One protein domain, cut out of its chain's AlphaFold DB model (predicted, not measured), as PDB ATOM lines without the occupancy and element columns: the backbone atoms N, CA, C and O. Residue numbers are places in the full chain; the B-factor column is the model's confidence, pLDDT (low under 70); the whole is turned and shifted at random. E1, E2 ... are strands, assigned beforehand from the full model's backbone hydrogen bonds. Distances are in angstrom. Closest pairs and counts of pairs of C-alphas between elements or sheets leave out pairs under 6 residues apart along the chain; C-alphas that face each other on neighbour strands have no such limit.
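Overview. This is residues 2 to 66 of the 161 residues of an uncharacterized protein of Actinoplanes campanulatus (UniProt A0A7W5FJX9). This domain has little regular structure: a small antiparallel sheet, in the order E2, E1, E3, from which two long loops swing out. Residues 21 to 43 fold back to E3, and residues 47 to 66 return past it, where 57 to 58 pair antiparallel with 44 to 45. The 65 printed residues hold three named strands, E1, E2, E3 along the chain, with 12 residues, and no named helix: all strand. The whole is compact, with a radius of gyration of the C-alphas of 11.5 A, and spans 31 by 28 by 18 A.

Arrangement. E1, residues 6 to 9, and E2, residues 16 to 20, form an antiparallel hairpin at 150 degrees; N 8 and O 18 are within hydrogen-bond range, 2.8 A. E3, residues 44 to 46, is antiparallel to E1 at 146 degrees, with N 9 and O 44 within hydrogen-bond range, 2.7 A. Edge strands E2 and E3 are apart.

Along the chain. E1 runs 9.4 A from C-alpha 6 at (236.903, 177.353, 240.139), E2 10.9 A, and E3 6.8 A to C-alpha 46 at (241.116, 176.809, 236.366).

Size, cuts and confidence. The C-alphas farthest apart, of Pro 34 and Pro 52, are 34.4 A apart. The printed part has no cut; the link E2 to E3 is long. Residues 2 to 4 and 50 to 54 have pLDDT under 70.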
ATOM      1  N   THR A   2     238.419 178.296 252.471       40.81
ATOM      2  CA  THR A   2     238.712 179.295 251.435       40.81
ATOM      3  C   THR A   2     237.825 178.989 250.238       40.81
ATOM      4  O   THR A   2     237.999 177.939 249.624       40.81
ATOM      5  N   LEU A   3     236.861 179.870 249.957       48.25
ATOM      6  CA  LEU A   3     236.029 179.852 248.752       48.25
ATOM      7  C   LEU A   3     236.951 179.794 247.529       48.25
ATOM      8  O   LEU A   3     237.573 180.784 247.149       48.25
ATOM      9  N   ARG A   4     237.127 178.592 246.979       62.72
ATOM     10  CA  ARG A   4     237.857 178.358 245.738       62.72
ATOM     11  C   ARG A   4     236.831 178.396 244.632       62.72
ATOM     12  O   ARG A   4     236.271 177.375 244.262       62.72
ATOM     13  N   GLU A   5     236.556 179.596 244.155       77.81
ATOM     14  CA  GLU A   5     235.807 179.756 242.922       77.81
ATOM     15  C   GLU A   5     236.649 179.162 241.787       77.81
ATOM     16  O   GLU A   5     237.726 179.662 241.472       77.81
ATOM     17  N   ILE A   6     236.225 178.022 241.248       86.44
ATOM     18  CA  ILE A   6     236.903 177.353 240.139       86.44
ATOM     19  C   ILE A   6     236.167 177.754 238.873       86.44
ATOM     20  O   ILE A   6     234.983 177.486 238.730       86.44
ATOM     21  N   GLN A   7     236.849 178.394 237.943       90.19
ATOM     22  CA  GLN A   7     236.318 178.704 236.629       90.19
ATOM     23  C   GLN A   7     236.330 177.453 235.752       90.19
ATOM     24  O   GLN A   7     237.314 176.712 235.696       90.19
ATOM     25  N   ILE A   8     235.215 177.227 235.070       91.69
ATOM     26  CA  ILE A   8     235.078 176.290 233.965       91.69
ATOM     27  C   ILE A   8     235.231 177.117 232.692       91.69
ATOM     28  O   ILE A   8     234.444 178.025 232.434       91.69
ATOM     29  N   LEU A   9     236.265 176.809 231.924       93.00
ATOM     30  CA  LEU A   9     236.682 177.522 230.734       93.00
ATOM     31  C   LEU A   9     236.381 176.706 229.478       93.00
ATOM     32  O   LEU A   9     236.515 175.475 229.463       93.00
ATOM     33  N   HIS A  10     236.060 177.404 228.395       92.12
ATOM     34  CA  HIS A  10     236.032 176.811 227.071       92.12
ATOM     35  C   HIS A  10     237.458 176.372 226.676       92.12
ATOM     36  O   HIS A  10     238.392 177.173 226.747       92.12
ATOM     37  N   PRO A  11     237.671 175.120 226.232       88.75
ATOM     38  CA  PRO A  11     239.014 174.556 226.067       88.75
ATOM     39  C   PRO A  11     239.835 175.174 224.923       88.75
ATOM     40  O   PRO A  11     241.048 174.989 224.899       88.75
ATOM     41  N   VAL A  12     239.188 175.863 223.973       90.81
ATOM     42  CA  VAL A  12     239.845 176.521 222.822       90.81
ATOM     43  C   VAL A  12     240.013 178.027 223.042       90.81
ATOM     44  O   VAL A  12     241.129 178.525 222.998       90.81
ATOM     45  N   THR A  13     238.916 178.753 223.285       91.50
ATOM     46  CA  THR A  13     238.916 180.213 223.480       91.50
ATOM     47  C   THR A  13     239.431 180.656 224.851       91.50
ATOM     48  O   THR A  13     239.851 181.798 224.996       91.50
ATOM     49  N   GLY A  14     239.412 179.781 225.864       88.44
ATOM     50  CA  GLY A  14     239.774 180.133 227.240       88.44
ATOM     51  C   GLY A  14     238.730 180.988 227.967       88.44
ATOM     52  O   GLY A  14     238.974 181.408 229.096       88.44
ATOM     53  N   GLU A  15     237.574 181.241 227.351       93.31
ATOM     54  CA  GLU A  15     236.494 182.031 227.944       93.31
ATOM     55  C   GLU A  15     235.874 181.321 229.145       93.31
ATOM     56  O   GLU A  15     235.673 180.105 229.128       93.31
ATOM     57  N   VAL A  16     235.532 182.087 230.181       92.69
ATOM     58  CA  VAL A  16     234.829 181.567 231.356       92.69
ATOM     59  C   VAL A  16     233.382 181.270 230.978       92.69
ATOM     60  O   VAL A  16     232.617 182.181 230.680       92.69
ATOM     61  N   LEU A  17     233.006 179.996 231.027       92.44
ATOM     62  CA  LEU A  17     231.641 179.541 230.778       92.44
ATOM     63  C   LEU A  17     230.827 179.528 232.074       92.44
ATOM     64  O   LEU A  17     229.704 180.021 232.115       92.44
ATOM     65  N   HIS A  18     231.406 178.978 233.144       88.31
ATOM     66  CA  HIS A  18     230.735 178.801 234.432       88.31
ATOM     67  C   HIS A  18     231.719 178.880 235.598       88.31
ATOM     68  O   HIS A  18     232.932 178.771 235.423       88.31
ATOM     69  N   THR A  19     231.186 179.006 236.811       88.56
ATOM     70  CA  THR A  19     231.947 178.844 238.050       88.56
ATOM     71  C   THR A  19     231.499 177.582 238.780       88.56
ATOM     72  O   THR A  19     230.349 177.153 238.713       88.56
ATOM     73  N   CYS A  20     232.449 176.939 239.442       87.19
ATOM     74  CA  CYS A  20     232.305 175.681 240.141       87.19
ATOM     75  C   CYS A  20     232.638 175.918 241.620       87.19
ATOM     76  O   CYS A  20     233.720 176.437 241.925       87.19
ATOM     77  N   PRO A  21     231.747 175.520 242.547       82.69
ATOM     78  CA  PRO A  21     231.989 175.640 243.984       82.69
ATOM     79  C   PRO A  21     233.002 174.604 244.501       82.69
ATOM     80  O   PRO A  21     233.398 174.650 245.665       82.69
ATOM     81  N   GLY A  22     233.417 173.665 243.648       82.94
ATOM     82  CA  GLY A  22     234.248 172.526 244.009       82.94
ATOM     83  C   GLY A  22     233.429 171.316 244.476       82.94
ATOM     84  O   GLY A  22     232.203 171.294 244.347       82.94
ATOM     85  N   PRO A  23     234.107 170.260 244.956       83.62
ATOM     86  CA  PRO A  23     233.447 169.076 245.488       83.62
ATOM     87  C   PRO A  23     232.734 169.366 246.817       83.62
ATOM     88  O   PRO A  23     233.131 170.246 247.580       83.62
ATOM     89  N   ASP A  24     231.723 168.562 247.126       84.38
ATOM     90  CA  ASP A  24     231.084 168.510 248.435       84.38
ATOM     91  C   ASP A  24     232.043 167.947 249.517       84.38
ATOM     92  O   ASP A  24     233.137 167.459 249.201       84.38
ATOM     93  N   PRO A  25     231.662 167.961 250.812       80.81
ATOM     94  CA  PRO A  25     232.491 167.395 251.880       80.81
ATOM     95  C   PRO A  25     232.817 165.899 251.722       80.81
ATOM     96  O   PRO A  25     233.784 165.424 252.313       80.81
ATOM     97  N   SER A  26     232.042 165.156 250.923       80.50
ATOM     98  CA  SER A  26     232.296 163.747 250.593       80.50
ATOM     99  C   SER A  26     233.238 163.559 249.394       80.50
ATOM    100  O   SER A  26     233.572 162.429 249.041       80.50
ATOM    101  N   GLY A  27     233.707 164.648 248.776       75.38
ATOM    102  CA  GLY A  27     234.601 164.622 247.623       75.38
ATOM    103  C   GLY A  27     233.893 164.407 246.282       75.38
ATOM    104  O   GLY A  27     234.567 164.135 245.287       75.38
ATOM    105  N   ARG A  28     232.559 164.515 246.234       82.81
ATOM    106  CA  ARG A  28     231.748 164.345 245.017       82.81
ATOM    107  C   ARG A  28     231.386 165.689 244.403       82.81
ATOM    108  O   ARG A  28     231.360 166.702 245.089       82.81
ATOM    109  N   CYS A  29     231.128 165.720 243.097       88.44
ATOM    110  CA  CYS A  29     230.634 166.938 242.460       88.44
ATOM    111  C   CYS A  29     229.159 167.143 242.849       88.44
ATOM    112  O   CYS A  29     228.345 166.285 242.509       88.44
ATOM    113  N   PRO A  30     228.793 168.258 243.509       87.38
ATOM    114  CA  PRO A  30     227.403 168.516 243.892       87.38
ATOM    115  C   PRO A  30     226.505 168.848 242.693       87.38
ATOM    116  O   PRO A  30     225.289 168.871 242.822       87.38
ATOM    117  N   MET A  31     227.104 169.122 241.533       88.56
ATOM    118  CA  MET A  31     226.416 169.522 240.307       88.56
ATOM    119  C   MET A  31     226.426 168.417 239.242       88.56
ATOM    120  O   MET A  31     226.162 168.702 238.078       88.56
ATOM    121  N   ALA A  32     226.793 167.181 239.597       89.50
ATOM    122  CA  ALA A  32     226.757 166.073 238.647       89.50
ATOM    123  C   ALA A  32     225.323 165.843 238.137       89.50
ATOM    124  O   ALA A  32     224.366 165.921 238.910       89.50
ATOM    125  N   GLY A  33     225.188 165.565 236.839       87.62
ATOM    126  CA  GLY A  33     223.905 165.248 236.221       87.62
ATOM    127  C   GLY A  33     223.323 163.915 236.718       87.62
ATOM    128  O   GLY A  33     223.999 163.162 237.425       87.62
ATOM    129  N   PRO A  34     222.081 163.574 236.328       89.12
ATOM    130  CA  PRO A  34     221.445 162.302 236.694       89.12
ATOM    131  C   PRO A  34     222.221 161.054 236.239       89.12
ATOM    132  O   PRO A  34     222.122 159.996 236.854       89.12
ATOM    133  N   ASP A  35     223.014 161.178 235.176       88.75
ATOM    134  CA  ASP A  35     223.920 160.154 234.643       88.75
ATOM    135  C   ASP A  35     225.285 160.099 235.365       88.75
ATOM    136  O   ASP A  35     226.134 159.253 235.059       88.75
ATOM    137  N   GLY A  36     225.498 160.990 236.337       87.19
ATOM    138  CA  GLY A  36     226.730 161.144 237.101       87.19
ATOM    139  C   GLY A  36     227.832 161.920 236.376       87.19
ATOM    140  O   GLY A  36     228.943 161.997 236.900       87.19
ATOM    141  N   VAL A  37     227.567 162.486 235.192       91.06
ATOM    142  CA  VAL A  37     228.551 163.285 234.447       91.06
ATOM    143  C   VAL A  37     228.713 164.653 235.105       91.06
ATOM    144  O   VAL A  37     227.740 165.301 235.491       91.06
ATOM    145  N   VAL A  38     229.960 165.101 235.270       90.69
ATOM    146  CA  VAL A  38     230.248 166.404 235.888       90.69
ATOM    147  C   VAL A  38     230.066 167.545 234.876       90.69
ATOM    148  O   VAL A  38     230.423 167.373 233.711       90.69
ATOM    149  N   PRO A  39     229.616 168.746 235.286       89.94
ATOM    150  CA  PRO A  39     229.393 169.864 234.356       89.94
ATOM    151  C   PRO A  39     230.646 170.347 233.627       89.94
ATOM    152  O   PRO A  39     230.557 170.965 232.573       89.94
ATOM    153  N   CYS A  40     231.829 170.095 234.192       91.62
ATOM    154  CA  CYS A  40     233.095 170.430 233.554       91.62
ATOM    155  C   CYS A  40     233.580 169.369 232.553       91.62
ATOM    156  O   CYS A  40     234.661 169.543 231.997       91.62
ATOM    157  N   ALA A  41     232.837 168.281 232.317       92.12
ATOM    158  CA  ALA A  41     233.214 167.252 231.352       92.12
ATOM    159  C   ALA A  41     233.375 167.839 229.939       92.12
ATOM    160  O   ALA A  41     232.513 168.561 229.448       92.12
ATOM    161  N   GLY A  42     234.500 167.539 229.285       91.25
ATOM    162  CA  GLY A  42     234.868 168.091 227.976       91.25
ATOM    163  C   GLY A  42     235.412 169.526 228.010       91.25
ATOM    164  O   GLY A  42     235.786 170.056 226.964       91.25
ATOM    165  N   LEU A  43     235.488 170.152 229.187       93.06
ATOM    166  CA  LEU A  43     235.914 171.539 229.368       93.06
ATOM    167  C   LEU A  43     237.273 171.620 230.076       93.06
ATOM    168  O   LEU A  43     237.940 170.620 230.356       93.06
ATOM    169  N   MET A  44     237.722 172.843 230.335       91.00
ATOM    170  CA  MET A  44     238.934 173.129 231.092       91.00
ATOM    171  C   MET A  44     238.552 173.745 232.439       91.00
ATOM    172  O   MET A  44     237.607 174.515 232.506       91.00
ATOM    173  N   ILE A  45     239.255 173.418 233.522       89.06
ATOM    174  CA  ILE A  45     239.037 174.043 234.831       89.06
ATOM    175  C   ILE A  45     240.293 174.732 235.346       89.06
ATOM    176  O   ILE A  45     241.418 174.269 235.144       89.06
ATOM    177  N   ALA A  46     240.085 175.847 236.029       86.88
ATOM    178  CA  ALA A  46     241.116 176.809 236.366       86.88
ATOM    179  C   ALA A  46     240.630 177.687 237.533       86.88
ATOM    180  O   ALA A  46     239.460 178.033 237.558       86.88
ATOM    181  N   PRO A  47     241.432 178.033 238.548       82.00
ATOM    182  CA  PRO A  47     241.060 179.123 239.453       82.00
ATOM    183  C   PRO A  47     240.873 180.490 238.743       82.00
ATOM    184  O   PRO A  47     241.038 180.603 237.536       82.00
ATOM    185  N   PRO A  48     240.527 181.570 239.460       79.31
ATOM    186  CA  PRO A  48     240.174 182.841 238.829       79.31
ATOM    187  C   PRO A  48     241.365 183.786 238.622       79.31
ATOM    188  O   PRO A  48     241.264 184.774 237.903       79.31
ATOM    189  N   ARG A  49     242.505 183.524 239.271       76.38
ATOM    190  CA  ARG A  49     243.735 184.319 239.139       76.38
ATOM    191  C   ARG A  49     244.900 183.414 238.808       76.38
ATOM    192  O   ARG A  49     245.118 182.547 239.641       76.38
ATOM    193  N   PRO A  50     245.661 183.631 237.724       66.56
ATOM    194  CA  PRO A  50     246.767 182.761 237.337       66.56
ATOM    195  C   PRO A  50     247.641 182.379 238.539       66.56
ATOM    196  O   PRO A  50     248.193 183.245 239.215       66.56
ATOM    197  N   ASP A  51     247.737 181.085 238.830       64.31
ATOM    198  CA  ASP A  51     248.622 180.539 239.864       64.31
ATOM    199  C   ASP A  51     249.476 179.453 239.182       64.31
ATOM    200  O   ASP A  51     249.054 178.298 239.074       64.31
ATOM    201  N   PRO A  52     250.646 179.828 238.626       61.03
ATOM    202  CA  PRO A  52     251.587 178.852 238.090       61.03
ATOM    203  C   PRO A  52     252.081 177.998 239.258       61.03
ATOM    204  O   PRO A  52     252.346 178.576 240.316       61.03
ATOM    205  N   PRO A  53     252.246 176.662 239.149       55.00
ATOM    206  CA  PRO A  53     252.419 175.796 237.968       55.00
ATOM    207  C   PRO A  53     251.326 174.720 237.717       55.00
ATOM    208  O   PRO A  53     251.560 173.818 236.919       55.00
ATOM    209  N   TYR A  54     250.168 174.734 238.397       65.31
ATOM    210  CA  TYR A  54     249.267 173.553 238.428       65.31
ATOM    211  C   TYR A  54     247.779 173.834 238.207       65.31
ATOM    212  O   TYR A  54     246.911 173.387 238.959       65.31
ATOM    213  N   TRP A  55     247.496 174.582 237.146       73.81
ATOM    214  CA  TRP A  55     246.232 174.661 236.402       73.81
ATOM    215  C   TRP A  55     246.475 175.615 235.219       73.81
ATOM    216  O   TRP A  55     247.274 176.544 235.362       73.81
ATOM    217  N   PRO A  56     245.860 175.390 234.045       78.56
ATOM    218  CA  PRO A  56     244.568 174.727 233.820       78.56
ATOM    219  C   PRO A  56     244.577 173.186 233.748       78.56
ATOM    220  O   PRO A  56     245.556 172.576 233.329       78.56
ATOM    221  N   LEU A  57     243.457 172.551 234.122       84.00
ATOM    222  CA  LEU A  57     243.208 171.106 233.994       84.00
ATOM    223  C   LEU A  57     242.149 170.844 232.915       84.00
ATOM    224  O   LEU A  57     241.030 171.337 233.019       84.00
ATOM    225  N   ARG A  58     242.470 170.030 231.908       88.06
ATOM    226  CA  ARG A  58     241.506 169.589 230.889       88.06
ATOM    227  C   ARG A  58     240.757 168.344 231.365       88.06
ATOM    228  O   ARG A  58     241.391 167.375 231.785       88.06
ATOM    229  N   ILE A  59     239.432 168.375 231.281       89.81
ATOM    230  CA  ILE A  59     238.545 167.293 231.707       89.81
ATOM    231  C   ILE A  59     238.037 166.542 230.466       89.81
ATOM    232  O   ILE A  59     237.537 167.184 229.539       89.81
ATOM    233  N   PRO A  60     238.146 165.202 230.413       89.69
ATOM    234  CA  PRO A  60     237.606 164.419 229.303       89.69
ATOM    235  C   PRO A  60     236.083 164.598 229.126       89.69
ATOM    236  O   PRO A  60     235.380 164.881 230.100       89.69
ATOM    237  N   PRO A  61     235.537 164.439 227.909       89.69
ATOM    238  CA  PRO A  61     234.092 164.305 227.708       89.69
ATOM    239  C   PRO A  61     233.520 163.119 228.500       89.69
ATOM    240  O   PRO A  61     234.207 162.124 228.702       89.69
ATOM    241  N   GLY A  62     232.273 163.222 228.973       88.12
ATOM    242  CA  GLY A  62     231.603 162.143 229.721       88.12
ATOM    243  C   GLY A  62     232.203 161.817 231.098       88.12
ATOM    244  O   GLY A  62     231.805 160.832 231.721       88.12
ATOM    245  N   TYR A  63     233.149 162.623 231.589       89.44
ATOM    246  CA  TYR A  63     233.844 162.375 232.849       89.44
ATOM    247  C   TYR A  63     232.889 162.407 234.048       89.44
ATOM    248  O   TYR A  63     232.038 163.289 234.162       89.44
ATOM    249  N   ARG A  64     233.048 161.451 234.969       89.31
ATOM    250  CA  ARG A  64     232.169 161.271 236.144       89.31
ATOM    251  C   ARG A  64     232.874 161.513 237.481       89.31
ATOM    252  O   ARG A  64     232.298 161.308 238.547       89.31
ATOM    253  N   TYR A  65     234.137 161.936 237.438       85.75
ATOM    254  CA  TYR A  65     234.961 162.164 238.623       85.75
ATOM    255  C   TYR A  65     235.299 163.647 238.788       85.75
ATOM    256  O   TYR A  65     235.477 164.380 237.819       85.75
ATOM    257  N   CYS A  66     235.421 164.100 240.038       85.12
ATOM    258  CA  CYS A  66     235.905 165.441 240.357       85.12
ATOM    259  C   CYS A  66     237.386 165.378 240.761       85.12
ATOM    260  O   CYS A  66     237.720 164.860 241.829       85.12
TER     261      CYS A  66